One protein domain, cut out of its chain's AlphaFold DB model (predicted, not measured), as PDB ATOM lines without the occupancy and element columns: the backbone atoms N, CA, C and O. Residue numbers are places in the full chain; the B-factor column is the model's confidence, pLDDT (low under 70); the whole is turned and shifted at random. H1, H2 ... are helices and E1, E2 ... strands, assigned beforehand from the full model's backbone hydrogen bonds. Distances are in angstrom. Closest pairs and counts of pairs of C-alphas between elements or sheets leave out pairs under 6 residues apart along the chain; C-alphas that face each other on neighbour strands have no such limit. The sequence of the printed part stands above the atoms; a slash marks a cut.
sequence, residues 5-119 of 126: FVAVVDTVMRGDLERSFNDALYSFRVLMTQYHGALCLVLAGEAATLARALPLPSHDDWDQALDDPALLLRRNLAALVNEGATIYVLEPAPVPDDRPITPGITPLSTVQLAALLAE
ATOM      1  N   PHE A   5     144.265 176.996 214.027       84.19
ATOM      2  CA  PHE A   5     145.521 177.093 213.290       84.19
ATOM      3  C   PHE A   5     145.411 178.195 212.242       84.19
ATOM      4  O   PHE A   5     144.334 178.438 211.694       84.19
ATOM      5  N   VAL A   6     146.535 178.837 211.945       86.19
ATOM      6  CA  VAL A   6     146.624 179.869 210.906       86.19
ATOM      7  C   VAL A   6     147.582 179.395 209.826       86.19
ATOM      8  O   VAL A   6     148.711 179.030 210.133       86.19
ATOM      9  N   ALA A   7     147.151 179.424 208.570       85.38
ATOM     10  CA  ALA A   7     148.045 179.362 207.423       85.38
ATOM     11  C   ALA A   7     148.281 180.783 206.908       85.38
ATOM     12  O   ALA A   7     147.318 181.509 206.672       85.38
ATOM     13  N   VAL A   8     149.539 181.180 206.743       84.31
ATOM     14  CA  VAL A   8     149.930 182.476 206.185       84.31
ATOM     15  C   VAL A   8     150.537 182.252 204.810       84.31
ATOM     16  O   VAL A   8     151.465 181.458 204.676       84.31
ATOM     17  N   VAL A   9     150.024 182.973 203.816       85.94
ATOM     18  CA  VAL A   9     150.608 183.058 202.476       85.94
ATOM     19  C   VAL A   9     151.103 184.485 202.282       85.94
ATOM     20  O   VAL A   9     150.302 185.417 202.228       85.94
ATOM     21  N   ASP A  10     152.418 184.648 202.210       77.12
ATOM     22  CA  ASP A  10     153.116 185.915 201.977       77.12
ATOM     23  C   ASP A  10     154.110 185.652 200.847       77.12
ATOM     24  O   ASP A  10     155.183 185.090 201.065       77.12
ATOM     25  N   THR A  11     153.699 185.869 199.599       65.81
ATOM     26  CA  THR A  11     154.486 185.390 198.461       65.81
ATOM     27  C   THR A  11     155.771 186.204 198.320       65.81
ATOM     28  O   THR A  11     155.779 187.273 197.738       65.81
ATOM     29  N   VAL A  12     156.876 185.651 198.824       52.41
ATOM     30  CA  VAL A  12     158.246 185.919 198.360       52.41
ATOM     31  C   VAL A  12     158.901 184.570 198.053       52.41
ATOM     32  O   VAL A  12     159.899 184.176 198.653       52.41
ATOM     33  N   MET A  13     158.317 183.806 197.130       48.56
ATOM     34  CA  MET A  13     158.919 182.568 196.632       48.56
ATOM     35  C   MET A  13     159.265 182.770 195.155       48.56
ATOM     36  O   MET A  13     158.400 182.939 194.307       48.56
ATOM     37  N   ARG A  14     160.570 182.847 194.876       44.84
ATOM     38  CA  ARG A  14     161.187 183.118 193.565       44.84
ATOM     39  C   ARG A  14     160.505 182.352 192.414       44.84
ATOM     40  O   ARG A  14     160.615 181.130 192.372       44.84
ATOM     41  N   GLY A  15     159.932 183.059 191.435       56.75
ATOM     42  CA  GLY A  15     159.383 182.458 190.211       56.75
ATOM     43  C   GLY A  15     158.046 183.060 189.773       56.75
ATOM     44  O   GLY A  15     157.768 184.220 190.060       56.75
ATOM     45  N   ASP A  16     157.258 182.255 189.053       69.50
ATOM     46  CA  ASP A  16     155.869 182.522 188.651       69.50
ATOM     47  C   ASP A  16     154.988 182.611 189.913       69.50
ATOM     48  O   ASP A  16     154.725 181.617 190.603       69.50
ATOM     49  N   LEU A  17     154.644 183.846 190.271       73.19
ATOM     50  CA  LEU A  17     154.025 184.239 191.533       73.19
ATOM     51  C   LEU A  17     152.576 183.752 191.619       73.19
ATOM     52  O   LEU A  17     152.151 183.240 192.655       73.19
ATOM     53  N   GLU A  18     151.852 183.800 190.507       74.69
ATOM     54  CA  GLU A  18     150.506 183.268 190.369       74.69
ATOM     55  C   GLU A  18     150.489 181.744 190.526       74.69
ATOM     56  O   GLU A  18     149.604 181.198 191.189       74.69
ATOM     57  N   ARG A  19     151.481 181.038 189.968       74.25
ATOM     58  CA  ARG A  19     151.610 179.585 190.158       74.25
ATOM     59  C   ARG A  19     151.921 179.226 191.610       74.25
ATOM     60  O   ARG A  19     151.227 178.388 192.178       74.25
ATOM     61  N   SER A  20     152.905 179.891 192.216       78.25
ATOM     62  CA  SER A  20     153.279 179.662 193.622       78.25
ATOM     63  C   SER A  20     152.093 179.891 194.561       78.25
ATOM     64  O   SER A  20     151.855 179.116 195.485       78.25
ATOM     65  N   PHE A  21     151.296 180.924 194.287       82.75
ATOM     66  CA  PHE A  21     150.107 181.195 195.076       82.75
ATOM     67  C   PHE A  21     149.023 180.123 194.871       82.75
ATOM     68  O   PHE A  21     148.434 179.651 195.842       82.75
ATOM     69  N   ASN A  22     148.785 179.667 193.639       81.19
ATOM     70  CA  ASN A  22     147.848 178.568 193.388       81.19
ATOM     71  C   ASN A  22     148.254 177.267 194.107       81.19
ATOM     72  O   ASN A  22     147.391 176.600 194.682       81.19
ATOM     73  N   ASP A  23     149.547 176.940 194.147       83.06
ATOM     74  CA  ASP A  23     150.063 175.780 194.885       83.06
ATOM     75  C   ASP A  23     149.835 175.920 196.403       83.06
ATOM     76  O   ASP A  23     149.447 174.955 197.077       83.06
ATOM     77  N   ALA A  24     149.995 177.131 196.948       87.50
ATOM     78  CA  ALA A  24     149.688 177.426 198.347       87.50
ATOM     79  C   ALA A  24     148.183 177.285 198.652       87.50
ATOM     80  O   ALA A  24     147.813 176.685 199.665       87.50
ATOM     81  N   LEU A  25     147.300 177.755 197.761       88.31
ATOM     82  CA  LEU A  25     145.847 177.583 197.897       88.31
ATOM     83  C   LEU A  25     145.433 176.107 197.826       88.31
ATOM     84  O   LEU A  25     144.584 175.665 198.603       88.31
ATOM     85  N   TYR A  26     146.053 175.326 196.938       86.94
ATOM     86  CA  TYR A  26     145.834 173.882 196.873       86.94
ATOM     87  C   TYR A  26     146.278 173.189 198.168       86.94
ATOM     88  O   TYR A  26     145.525 172.400 198.742       86.94
ATOM     89  N   SER A  27     147.465 173.533 198.673       88.88
ATOM     90  CA  SER A  27     147.990 173.005 199.938       88.88
ATOM     91  C   SER A  27     147.066 173.341 201.109       88.88
ATOM     92  O   SER A  27     146.728 172.467 201.909       88.88
ATOM     93  N   PHE A  28     146.570 174.578 201.169       91.25
ATOM     94  CA  PHE A  28     145.578 175.001 202.152       91.25
ATOM     95  C   PHE A  28     144.285 174.179 202.065       91.25
ATOM     96  O   PHE A  28     143.797 173.700 203.091       91.25
ATOM     97  N   ARG A  29     143.761 173.943 200.856       90.19
ATOM     98  CA  ARG A  29     142.563 173.116 200.641       90.19
ATOM     99  C   ARG A  29     142.739 171.699 201.184       90.19
ATOM    100  O   ARG A  29     141.843 171.173 201.839       90.19
ATOM    101  N   VAL A  30     143.907 171.088 200.963       89.50
ATOM    102  CA  VAL A  30     144.233 169.768 201.530       89.50
ATOM    103  C   VAL A  30     144.246 169.830 203.058       89.50
ATOM    104  O   VAL A  30     143.628 168.987 203.709       89.50
ATOM    105  N   LEU A  31     144.877 170.847 203.649       89.44
ATOM    106  CA  LEU A  31     144.937 171.013 205.105       89.44
ATOM    107  C   LEU A  31     143.547 171.233 205.721       89.44
ATOM    108  O   LEU A  31     143.266 170.693 206.790       89.44
ATOM    109  N   MET A  32     142.628 171.934 205.051       88.56
ATOM    110  CA  MET A  32     141.251 172.091 205.541       88.56
ATOM    111  C   MET A  32     140.566 170.746 205.823       88.56
ATOM    112  O   MET A  32     139.828 170.634 206.805       88.56
ATOM    113  N   THR A  33     140.850 169.713 205.021       87.00
ATOM    114  CA  THR A  33     140.303 168.362 205.238       87.00
ATOM    115  C   THR A  33     140.828 167.694 206.510       87.00
ATOM    116  O   THR A  33     140.143 166.843 207.065       87.00
ATOM    117  N   GLN A  34     142.009 168.095 206.992       84.88
ATOM    118  CA  GLN A  34     142.642 167.557 208.200       84.88
ATOM    119  C   GLN A  34     142.248 168.337 209.459       84.88
ATOM    120  O   GLN A  34     142.081 167.756 210.529       84.88
ATOM    121  N   TYR A  35     142.097 169.658 209.337       83.69
ATOM    122  CA  TYR A  35     141.844 170.552 210.469       83.69
ATOM    123  C   TYR A  35     140.353 170.876 210.690       83.69
ATOM    124  O   TYR A  35     140.032 171.567 211.652       83.69
ATOM    125  N   HIS A  36     139.435 170.389 209.842       80.50
ATOM    126  CA  HIS A  36     137.970 170.427 210.024       80.50
ATOM    127  C   HIS A  36     137.405 171.763 210.562       80.50
ATOM    128  O   HIS A  36     136.691 171.800 211.564       80.50
ATOM    129  N   GLY A  37     137.740 172.882 209.911       74.31
ATOM    130  CA  GLY A  37     137.249 174.219 210.285       74.31
ATOM    131  C   GLY A  37     138.018 174.903 211.421       74.31
ATOM    132  O   GLY A  37     137.713 176.039 211.782       74.31
ATOM    133  N   ALA A  38     139.049 174.255 211.966       86.56
ATOM    134  CA  ALA A  38     139.975 174.879 212.902       86.56
ATOM    135  C   ALA A  38     141.074 175.702 212.208       86.56
ATOM    136  O   ALA A  38     141.831 176.380 212.892       86.56
ATOM    137  N   LEU A  39     141.169 175.654 210.877       90.81
ATOM    138  CA  LEU A  39     142.195 176.335 210.089       90.81
ATOM    139  C   LEU A  39     141.617 177.571 209.387       90.81
ATOM    140  O   LEU A  39     140.603 177.470 208.695       90.81
ATOM    141  N   CYS A  40     142.286 178.714 209.517       92.38
ATOM    142  CA  CYS A  40     142.012 179.906 208.713       92.38
ATOM    143  C   CYS A  40     143.220 180.296 207.856       92.38
ATOM    144  O   CYS A  40     144.367 180.068 208.243       92.38
ATOM    145  N   LEU A  41     142.950 180.911 206.707       92.81
ATOM    146  CA  LEU A  41     143.954 181.432 205.784       92.81
ATOM    147  C   LEU A  41     144.133 182.932 206.005       92.81
ATOM    148  O   LEU A  41     143.151 183.668 206.051       92.81
ATOM    149  N   VAL A  42     145.373 183.392 206.096       92.56
ATOM    150  CA  VAL A  42     145.744 184.806 206.091       92.56
ATOM    151  C   VAL A  42     146.593 185.061 204.854       92.56
ATOM    152  O   VAL A  42     147.676 184.502 204.702       92.56
ATOM    153  N   LEU A  43     146.094 185.918 203.972       90.12
ATOM    154  CA  LEU A  43     146.813 186.416 202.807       90.12
ATOM    155  C   LEU A  43     147.552 187.690 203.214       90.12
ATOM    156  O   LEU A  43     146.920 188.639 203.681       90.12
ATOM    157  N   ALA A  44     148.870 187.713 203.050       88.00
ATOM    158  CA  ALA A  44     149.749 188.829 203.385       88.00
ATOM    159  C   ALA A  44     150.585 189.264 202.167       88.00
ATOM    160  O   ALA A  44     150.597 188.588 201.137       88.00
ATOM    161  N   GLY A  45     151.210 190.441 202.262       84.31
ATOM    162  CA  GLY A  45     152.123 190.974 201.244       84.31
ATOM    163  C   GLY A  45     151.564 190.951 199.817       84.31
ATOM    164  O   GLY A  45     150.521 191.539 199.512       84.31
ATOM    165  N   GLU A  46     152.275 190.272 198.922       81.81
ATOM    166  CA  GLU A  46     151.897 190.148 197.511       81.81
ATOM    167  C   GLU A  46     150.628 189.295 197.314       81.81
ATOM    168  O   GLU A  46     149.778 189.648 196.497       81.81
ATOM    169  N   ALA A  47     150.402 188.264 198.133       83.00
ATOM    170  CA  ALA A  47     149.172 187.466 198.091       83.00
ATOM    171  C   ALA A  47     147.935 188.297 198.471       83.00
ATOM    172  O   ALA A  47     146.877 188.184 197.844       83.00
ATOM    173  N   ALA A  48     148.082 189.189 199.455       84.62
ATOM    174  CA  ALA A  48     147.048 190.156 199.822       84.62
ATOM    175  C   ALA A  48     146.742 191.140 198.679       84.62
ATOM    176  O   ALA A  48     145.582 191.488 198.450       84.62
ATOM    177  N   THR A  49     147.773 191.555 197.940       80.19
ATOM    178  CA  THR A  49     147.658 192.441 196.770       80.19
ATOM    179  C   THR A  49     146.901 191.754 195.631       80.19
ATOM    180  O   THR A  49     145.942 192.305 195.088       80.19
ATOM    181  N   LEU A  50     147.266 190.511 195.310       77.44
ATOM    182  CA  LEU A  50     146.630 189.715 194.255       77.44
ATOM    183  C   LEU A  50     145.161 189.416 194.555       77.44
ATOM    184  O   LEU A  50     144.318 189.544 193.673       77.44
ATOM    185  N   ALA A  51     144.829 189.090 195.807       78.31
ATOM    186  CA  ALA A  51     143.446 188.839 196.218       78.31
ATOM    187  C   ALA A  51     142.521 190.061 196.045       78.31
ATOM    188  O   ALA A  51     141.299 189.901 195.965       78.31
ATOM    189  N   ARG A  52     143.096 191.272 195.984       75.38
ATOM    190  CA  ARG A  52     142.390 192.538 195.735       75.38
ATOM    191  C   ARG A  52     142.372 192.955 194.270       75.38
ATOM    192  O   ARG A  52     141.418 193.577 193.822       75.38
ATOM    193  N   ALA A  53     143.418 192.639 193.513       63.69
ATOM    194  CA  ALA A  53     143.627 193.171 192.168       63.69
ATOM    195  C   ALA A  53     142.670 192.609 191.093       63.69
ATOM    196  O   ALA A  53     142.754 192.985 189.927       63.69
ATOM    197  N   LEU A  54     141.777 191.685 191.426       60.69
ATOM    198  CA  LEU A  54     141.320 190.665 190.491       60.69
ATOM    199  C   LEU A  54     139.768 190.593 190.437       60.69
ATOM    200  O   LEU A  54     139.172 190.045 191.360       60.69
ATOM    201  N   PRO A  55     139.079 191.125 189.393       55.50
ATOM    202  CA  PRO A  55     137.606 191.084 189.292       55.50
ATOM    203  C   PRO A  55     137.032 189.662 189.250       55.50
ATOM    204  O   PRO A  55     137.615 188.782 188.639       55.50
ATOM    205  N   LEU A  56     135.863 189.399 189.833       55.97
ATOM    206  CA  LEU A  56     135.255 188.061 189.751       55.97
ATOM    207  C   LEU A  56     135.044 187.634 188.281       55.97
ATOM    208  O   LEU A  56     134.425 188.399 187.537       55.97
ATOM    209  N   PRO A  57     135.533 186.454 187.852       57.69
ATOM    210  CA  PRO A  57     135.203 185.924 186.534       57.69
ATOM    211  C   PRO A  57     133.695 185.683 186.439       57.69
ATOM    212  O   PRO A  57     133.076 185.185 187.388       57.69
ATOM    213  N   SER A  58     133.099 186.022 185.296       60.97
ATOM    214  CA  SER A  58     131.742 185.581 184.976       60.97
ATOM    215  C   SER A  58     131.729 184.057 184.828       60.97
ATOM    216  O   SER A  58     132.777 183.460 184.602       60.97
ATOM    217  N   HIS A  59     130.574 183.397 184.967       58.69
ATOM    218  CA  HIS A  59     130.494 181.932 184.839       58.69
ATOM    219  C   HIS A  59     131.051 181.437 183.485       58.69
ATOM    220  O   HIS A  59     131.633 180.354 183.422       58.69
ATOM    221  N   ASP A  60     130.949 182.251 182.434       59.53
ATOM    222  CA  ASP A  60     131.458 181.945 181.092       59.53
ATOM    223  C   ASP A  60     133.000 181.950 181.020       59.53
ATOM    224  O   ASP A  60     133.590 181.292 180.163       59.53
ATOM    225  N   ASP A  61     133.670 182.615 181.965       61.56
ATOM    226  CA  ASP A  61     135.133 182.693 182.039       61.56
ATOM    227  C   ASP A  61     135.757 181.480 182.762       61.56
ATOM    228  O   ASP A  61     136.980 181.352 182.828       61.56
ATOM    229  N   TRP A  62     134.947 180.572 183.325       60.94
ATOM    230  CA  TRP A  62     135.445 179.455 184.148       60.94
ATOM    231  C   TRP A  62     136.181 178.388 183.341       60.94
ATOM    232  O   TRP A  62     137.143 177.805 183.849       60.94
ATOM    233  N   ASP A  63     135.753 178.164 182.099       65.31
ATOM    234  CA  ASP A  63     136.404 177.227 181.183       65.31
ATOM    235  C   ASP A  63     137.721 177.804 180.638       65.31
ATOM    236  O   ASP A  63     138.673 177.059 180.421       65.31
ATOM    237  N   GLN A  64     137.816 179.135 180.506       60.16
ATOM    238  CA  GLN A  64     139.038 179.838 180.080       60.16
ATOM    239  C   GLN A  64     140.034 180.056 181.228       60.16
ATOM    240  O   GLN A  64     141.227 180.241 180.998       60.16
ATOM    241  N   ALA A  65     139.574 179.986 182.481       60.09
ATOM    242  CA  ALA A  65     140.406 180.212 183.659       60.09
ATOM    243  C   ALA A  65     141.522 179.171 183.855       60.09
ATOM    244  O   ALA A  65     142.410 179.400 184.666       60.09
ATOM    245  N   LEU A  66     141.488 178.025 183.162       63.25
ATOM    246  CA  LEU A  66     142.556 177.020 183.248       63.25
ATOM    247  C   LEU A  66     143.848 177.459 182.543       63.25
ATOM    248  O   LEU A  66     144.921 177.004 182.936       63.25
ATOM    249  N   ASP A  67     143.744 178.353 181.559       69.12
ATOM    250  CA  ASP A  67     144.877 178.826 180.758       69.12
ATOM    251  C   ASP A  67     145.428 180.184 181.240       69.12
ATOM    252  O   ASP A  67     146.507 180.599 180.815       69.12
ATOM    253  N   ASP A  68     144.725 180.859 182.157       70.81
ATOM    254  CA  ASP A  68     145.130 182.133 182.763       70.81
ATOM    255  C   ASP A  68     145.368 181.961 184.281       70.81
ATOM    256  O   ASP A  68     144.411 181.811 185.052       70.81
ATOM    257  N   PRO A  69     146.632 182.023 184.750       69.12
ATOM    258  CA  PRO A  69     146.985 181.873 186.164       69.12
ATOM    259  C   PRO A  69     146.262 182.842 187.111       69.12
ATOM    260  O   PRO A  69     145.966 182.481 188.257       69.12
ATOM    261  N   ALA A  70     145.947 184.054 186.648       68.88
ATOM    262  CA  ALA A  70     145.265 185.065 187.441       68.88
ATOM    263  C   ALA A  70     143.765 184.763 187.573       68.88
ATOM    264  O   ALA A  70     143.186 184.988 188.639       68.88
ATOM    265  N   LEU A  71     143.124 184.221 186.532       71.56
ATOM    266  CA  LEU A  71     141.737 183.742 186.613       71.56
ATOM    267  C   LEU A  71     141.628 182.462 187.455       71.56
ATOM    268  O   LEU A  71     140.702 182.340 188.264       71.56
ATOM    269  N   LEU A  72     142.594 181.548 187.328       75.31
ATOM    270  CA  LEU A  72     142.669 180.321 188.124       75.31
ATOM    271  C   LEU A  72     142.728 180.618 189.628       75.31
ATOM    272  O   LEU A  72     142.003 180.008 190.417       75.31
ATOM    273  N   LEU A  73     143.531 181.611 190.014       76.69
ATOM    274  CA  LEU A  73     143.663 182.074 191.394       76.69
ATOM    275  C   LEU A  73     142.316 182.536 191.964       76.69
ATOM    276  O   LEU A  73     141.927 182.118 193.056       76.69
ATOM    277  N   ARG A  74     141.558 183.342 191.210       75.62
ATOM    278  CA  ARG A  74     140.226 183.820 191.630       75.62
ATOM    279  C   ARG A  74     139.255 182.668 191.829       75.62
ATOM    280  O   ARG A  74     138.556 182.618 192.840       75.62
ATOM    281  N   ARG A  75     139.230 181.736 190.875       78.56
ATOM    282  CA  ARG A  75     138.403 180.531 190.949       78.56
ATOM    283  C   ARG A  75     138.745 179.713 192.195       78.56
ATOM    284  O   ARG A  75     137.833 179.265 192.884       78.56
ATOM    285  N   ASN A  76     140.028 179.559 192.508       83.75
ATOM    286  CA  ASN A  76     140.478 178.804 193.676       83.75
ATOM    287  C   ASN A  76     140.108 179.499 194.994       83.75
ATOM    288  O   ASN A  76     139.597 178.837 195.896       83.75
ATOM    289  N   LEU A  77     140.268 180.823 195.098       85.75
ATOM    290  CA  LEU A  77     139.809 181.581 196.270       85.75
ATOM    291  C   LEU A  77     138.287 181.485 196.456       85.75
ATOM    292  O   LEU A  77     137.824 181.195 197.556       85.75
ATOM    293  N   ALA A  78     137.508 181.672 195.388       82.50
ATOM    294  CA  ALA A  78     136.052 181.560 195.444       82.50
ATOM    295  C   ALA A  78     135.594 180.137 195.813       82.50
ATOM    296  O   ALA A  78     134.664 179.972 196.602       82.50
ATOM    297  N   ALA A  79     136.263 179.106 195.287       85.50
ATOM    298  CA  ALA A  79     135.999 177.718 195.649       85.50
ATOM    299  C   ALA A  79     136.255 177.466 197.142       85.50
ATOM    300  O   ALA A  79     135.399 176.893 197.807       85.50
ATOM    301  N   LEU A  80     137.370 177.963 197.690       88.19
ATOM    302  CA  LEU A  80     137.672 177.853 199.118       88.19
ATOM    303  C   LEU A  80     136.608 178.538 199.987       88.19
ATOM    304  O   LEU A  80     136.153 177.954 200.968       88.19
ATOM    305  N   VAL A  81     136.165 179.743 199.614       87.88
ATOM    306  CA  VAL A  81     135.067 180.441 200.308       87.88
ATOM    307  C   VAL A  81     133.783 179.605 200.280       87.88
ATOM    308  O   VAL A  81     133.161 179.405 201.323       87.88
ATOM    309  N   ASN A  82     133.407 179.065 199.117       86.75
ATOM    310  CA  ASN A  82     132.218 178.216 198.968       86.75
ATOM    311  C   ASN A  82     132.323 176.892 199.748       86.75
ATOM    312  O   ASN A  82     131.308 176.348 200.178       86.75
ATOM    313  N   GLU A  83     133.538 176.390 199.965       87.94
ATOM    314  CA  GLU A  83     133.840 175.226 200.812       87.94
ATOM    315  C   GLU A  83     133.839 175.557 202.317       87.94
ATOM    316  O   GLU A  83     134.032 174.669 203.149       87.94
ATOM    317  N   GLY A  84     133.594 176.818 202.688       87.50
ATOM    318  CA  GLY A  84     133.513 177.273 204.075       87.50
ATOM    319  C   GLY A  84     134.853 177.692 204.682       87.50
ATOM    320  O   GLY A  84     134.976 177.756 205.907       87.50
ATOM    321  N   ALA A  85     135.871 177.974 203.861       89.00
ATOM    322  CA  ALA A  85     137.142 178.495 204.347       89.00
ATOM    323  C   ALA A  85     136.964 179.861 205.020       89.00
ATOM    324  O   ALA A  85     136.329 180.768 204.483       89.00
ATOM    325  N   THR A  86     137.605 180.040 206.175       91.50
ATOM    326  CA  THR A  86     137.776 181.369 206.771       91.50
ATOM    327  C   THR A  86     139.037 182.001 206.189       91.50
ATOM    328  O   THR A  86     140.140 181.539 206.491       91.50
ATOM    329  N   ILE A  87     138.877 183.029 205.353       91.69
ATOM    330  CA  ILE A  87     139.982 183.695 204.649       91.69
ATOM    331  C   ILE A  87     140.050 185.168 205.049       91.69
ATOM    332  O   ILE A  87     139.060 185.900 204.979       91.69
ATOM    333  N   TYR A  88     141.249 185.598 205.420       92.00
ATOM    334  CA  TYR A  88     141.579 186.962 205.785       92.00
ATOM    335  C   TYR A  88     142.568 187.583 204.800       92.00
ATOM    336  O   TYR A  88     143.462 186.900 204.303       92.00
ATOM    337  N   VAL A  89     142.453 188.890 204.569       90.25
ATOM    338  CA  VAL A  89     143.449 189.696 203.845       90.25
ATOM    339  C   VAL A  89     144.066 190.691 204.816       90.25
ATOM    340  O   VAL A  89     143.360 191.556 205.335       90.25
ATOM    341  N   LEU A  90     145.370 190.558 205.061       90.38
ATOM    342  CA  LEU A  90     146.113 191.430 205.960       90.38
ATOM    343  C   LEU A  90     146.222 192.840 205.373       90.38
ATOM    344  O   LEU A  90     146.664 193.030 204.241       90.38
ATOM    345  N   GLU A  91     145.835 193.831 206.166       87.88
ATOM    346  CA  GLU A  91     145.963 195.249 205.856       87.88
ATOM    347  C   GLU A  91     147.131 195.891 206.628       87.88
ATOM    348  O   GLU A  91     147.380 195.521 207.784       87.88
ATOM    349  N   PRO A  92     147.813 196.894 206.040       76.56
ATOM    350  CA  PRO A  92     147.586 197.443 204.701       76.56
ATOM    351  C   PRO A  92     148.212 196.567 203.603       76.56
ATOM    352  O   PRO A  92     149.388 196.221 203.672       76.56
ATOM    353  N   ALA A  93     147.439 196.266 202.560       68.94
ATOM    354  CA  ALA A  93     147.951 195.707 201.311       68.94
ATOM    355  C   ALA A  93     147.834 196.785 200.227       68.94
ATOM    356  O   ALA A  93     146.792 197.450 200.175       68.94
ATOM    357  N   PRO A  94     148.857 197.000 199.382       68.44
ATOM    358  CA  PRO A  94     148.728 197.931 198.270       68.44
ATOM    359  C   PRO A  94     147.553 197.489 197.391       68.44
ATOM    360  O   PRO A  94     147.472 196.338 196.973       68.44
ATOM    361  N   VAL A  95     146.601 198.393 197.164       63.62
ATOM    362  CA  VAL A  95     145.440 198.140 196.306       63.62
ATOM    363  C   VAL A  95     145.740 198.784 194.960       63.62
ATOM    364  O   VAL A  95     145.808 200.013 194.898       63.62
ATOM    365  N   PRO A  96     145.928 198.019 193.875       59.09
ATOM    366  CA  PRO A  96     145.847 198.608 192.553       59.09
ATOM    367  C   PRO A  96     144.380 198.997 192.316       59.09
ATOM    368  O   PRO A  96     143.503 198.135 192.275       59.09
ATOM    369  N   ASP A  97     144.118 200.295 192.173       59.53
ATOM    370  CA  ASP A  97     142.887 200.861 191.598       59.53
ATOM    371  C   ASP A  97     141.565 200.698 192.389       59.53
ATOM    372  O   ASP A  97     140.527 200.456 191.774       59.53
ATOM    373  N   ASP A  98     141.556 200.828 193.725       61.47
ATOM    374  CA  ASP A  98     140.324 200.789 194.558       61.47
ATOM    375  C   ASP A  98     139.422 199.553 194.321       61.47
ATOM    376  O   ASP A  98     138.209 199.567 194.550       61.47
ATOM    377  N   ARG A  99     140.013 198.450 193.848       66.81
ATOM    378  CA  ARG A  99     139.262 197.251 193.467       66.81
ATOM    379  C   ARG A  99     138.660 196.552 194.694       66.81
ATOM    380  O   ARG A  99     139.317 196.450 195.737       66.81
ATOM    381  N   PRO A 100     137.416 196.048 194.584       67.25
ATOM    382  CA  PRO A 100     136.754 195.368 195.685       67.25
ATOM    383  C   PRO A 100     137.429 194.028 195.991       67.25
ATOM    384  O   PRO A 100     137.850 193.297 195.097       67.25
ATOM    385  N   ILE A 101     137.484 193.692 197.278       71.38
ATOM    386  CA  ILE A 101     137.940 192.387 197.765       71.38
ATOM    387  C   ILE A 101     136.979 191.299 197.267       71.38
ATOM    388  O   ILE A 101     135.765 191.514 197.208       71.38
ATOM    389  N   THR A 102     137.515 190.117 196.947       73.19
ATOM    390  CA  THR A 102     136.705 188.936 196.608       73.19
ATOM    391  C   THR A 102     135.653 188.675 197.707       73.19
ATOM    392  O   THR A 102     136.025 188.569 198.880       73.19
ATOM    393  N   PRO A 103     134.350 188.560 197.383       76.88
ATOM    394  CA  PRO A 103     133.308 188.310 198.376       76.88
ATOM    395  C   PRO A 103     133.590 187.075 199.237       76.88
ATOM    396  O   PRO A 103     134.035 186.045 198.737       76.88
ATOM    397  N   GLY A 104     133.319 187.185 200.539       81.62
ATOM    398  CA  GLY A 104     133.603 186.136 201.525       81.62
ATOM    399  C   GLY A 104     135.022 186.162 202.104       81.62
ATOM    400  O   GLY A 104     135.292 185.434 203.055       81.62
ATOM    401  N   ILE A 105     135.903 187.038 201.609       86.94
ATOM    402  CA  ILE A 105     137.205 187.317 202.221       86.94
ATOM    403  C   ILE A 105     137.095 188.535 203.147       86.94
ATOM    404  O   ILE A 105     136.531 189.564 202.776       86.94
ATOM    405  N   THR A 106     137.645 188.423 204.357       89.69
ATOM    406  CA  THR A 106     137.515 189.454 205.400       89.69
ATOM    407  C   THR A 106     138.809 190.266 205.553       89.69
ATOM    408  O   THR A 106     139.875 189.672 205.722       89.69
ATOM    409  N   PRO A 107     138.770 191.612 205.536       89.50
ATOM    410  CA  PRO A 107     139.926 192.428 205.903       89.50
ATOM    411  C   PRO A 107     140.391 192.144 207.335       89.50
ATOM    412  O   PRO A 107     139.574 191.991 208.244       89.50
ATOM    413  N   LEU A 108     141.703 192.105 207.547       91.25
ATOM    414  CA  LEU A 108     142.323 191.846 208.841       91.25
ATOM    415  C   LEU A 108     143.432 192.863 209.090       91.25
ATOM    416  O   LEU A 108     144.429 192.888 208.382       91.25
ATOM    417  N   SER A 109     143.296 193.691 210.117       91.19
ATOM    418  CA  SER A 109     144.373 194.590 210.542       91.19
ATOM    419  C   SER A 109     145.501 193.830 211.247       91.19
ATOM    420  O   SER A 109     145.294 192.755 211.814       91.19
ATOM    421  N   THR A 110     146.689 194.434 211.326       88.25
ATOM    422  CA  THR A 110     147.816 193.887 212.102       88.25
ATOM    423  C   THR A 110     147.461 193.632 213.575       88.25
ATOM    424  O   THR A 110     147.912 192.649 214.157       88.25
ATOM    425  N   VAL A 111     146.616 194.476 214.181       91.25
ATOM    426  CA  VAL A 111     146.163 194.304 215.575       91.25
ATOM    427  C   VAL A 111     145.265 193.073 215.713       91.25
ATOM    428  O   VAL A 111     145.435 192.285 216.641       91.25
ATOM    429  N   GLN A 112     144.337 192.875 214.774       90.88
ATOM    430  CA  GLN A 112     143.478 191.689 214.760       90.88
ATOM    431  C   GLN A 112     144.276 190.414 214.463       90.88
ATOM    432  O   GLN A 112     143.994 189.380 215.063       90.88
ATOM    433  N   LEU A 113     145.298 190.485 213.601       89.50
ATOM    434  CA  LEU A 113     146.219 189.372 213.373       89.50
ATOM    435  C   LEU A 113     146.958 188.992 214.660       89.50
ATOM    436  O   LEU A 113     147.005 187.816 215.005       89.50
ATOM    437  N   ALA A 114     147.495 189.965 215.401       87.88
ATOM    438  CA  ALA A 114     148.181 189.694 216.664       87.88
ATOM    439  C   ALA A 114     147.256 189.026 217.697       87.88
ATOM    440  O   ALA A 114     147.669 188.085 218.372       87.88
ATOM    441  N   ALA A 115     145.997 189.469 217.784       89.25
ATOM    442  CA  ALA A 115     144.994 188.842 218.641       89.25
ATOM    443  C   ALA A 115     144.677 187.402 218.200       89.25
ATOM    444  O   ALA A 115     144.684 186.495 219.027       89.25
ATOM    445  N   LEU A 116     144.484 187.173 216.896       86.44
ATOM    446  CA  LEU A 116     144.255 185.839 216.334       86.44
ATOM    447  C   LEU A 116     145.424 184.892 216.638       86.44
ATOM    448  O   LEU A 116     145.211 183.757 217.060       86.44
ATOM    449  N   LEU A 117     146.661 185.366 216.466       86.06
ATOM    450  CA  LEU A 117     147.871 184.581 216.718       86.06
ATOM    451  C   LEU A 117     148.068 184.231 218.201       86.06
ATOM    452  O   LEU A 117     148.714 183.230 218.504       86.06
ATOM    453  N   ALA A 118     147.504 185.007 219.127       86.25
ATOM    454  CA  ALA A 118     147.544 184.693 220.554       86.25
ATOM    455  C   ALA A 118     146.600 183.538 220.947       86.25
ATOM    456  O   ALA A 118     146.780 182.928 222.000       86.25
ATOM    457  N   GLU A 119     145.599 183.234 220.116       84.75
ATOM    458  CA  GLU A 119     144.567 182.225 220.391       84.75
ATOM    459  C   GLU A 119     144.805 180.882 219.682       84.75
ATOM    460  O   GLU A 119     144.118 179.894 219.961       84.75
TER     461      GLU A 119
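AT A GLANCE: This is residues 5 to 119 of the 126 residues of an uncharacterized protein of Propionibacterium sp. oral taxon 192 str. F0372 (UniProt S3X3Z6). A strongly twisted sheet of four parallel strands makes the core of three layers, with H1 and H2 over one face and H4 on the other; H3 runs side by side with H1 and only grazes the sheet. The printed part has 115 residues, with named elements in the order E1 H1 E2 H2 H3 E3 E4 H4, four helices and four strands, of mixed class; the sheet's order is E1 E2 E3 E4. It is compact, with a radius of gyration of the C-alphas of 13.6 A and spans of 42 by 33 by 29 A.

IN THESE COORDINATES: Find C-alpha 5 at (145.521, 177.093, 213.290); from there E1, residues 5 to 10, runs 16.2 A. The other strands are E2, residues 39 to 44, 16.1 A; E3, residues 86 to 91, 16.1 A; and E4, residues 105 to 109, 13.2 A. H1, residues 17 to 35, spans 26.3 A; H2, residues 45 to 52, 11.3 A; H3, residues 69 to 82, 19.9 A. H4, residues 110 to 119, runs 14.7 A to C-alpha 119 at (144.567, 182.225, 220.391).

HOW THE PARTS SIT: Across the parallel neighbours, look for N 7 and O 40 of E1 and E2, 2.9 A, N 43 and O 88 of E2 and E3, 2.8 A, and N 91 and O 108 of E3 and E4, 2.8 A, within hydrogen-bond range. E1, H1, E2 and E2, H2 H3, E3 are strand-helix-strand units, parallel neighbour strands joined through helices, with right-handed crossovers. H1 is over E1 and E2 at a height over the sheet of 9.5 A; H2, on the same face, is over E2 and E3 at 7.1 A. H1 and H3 touch at C-alphas of Glu 18 and Pro 69, their closest, 5.7 A, at a shallow tilt of 20 degrees, the same way. H4 comes closest to E3 at C-alphas of Glu 91 and Thr 110, 6.7 A. In H3 every O i to N i+4 pair is within hydrogen-bond range; H1 has 13 of 15, H2 3 of 4, H4 5 of 6.

THE WHOLE: The C-alphas farthest apart, of Asp 60 and Ala 118, are 42.7 A apart. The printed part has no cut; the long links are residues 53 to 68 and 92 to 104. Confidence is under 70 at residues 11 to 16, 53 to 67, 69 to 70 and 93 to 100.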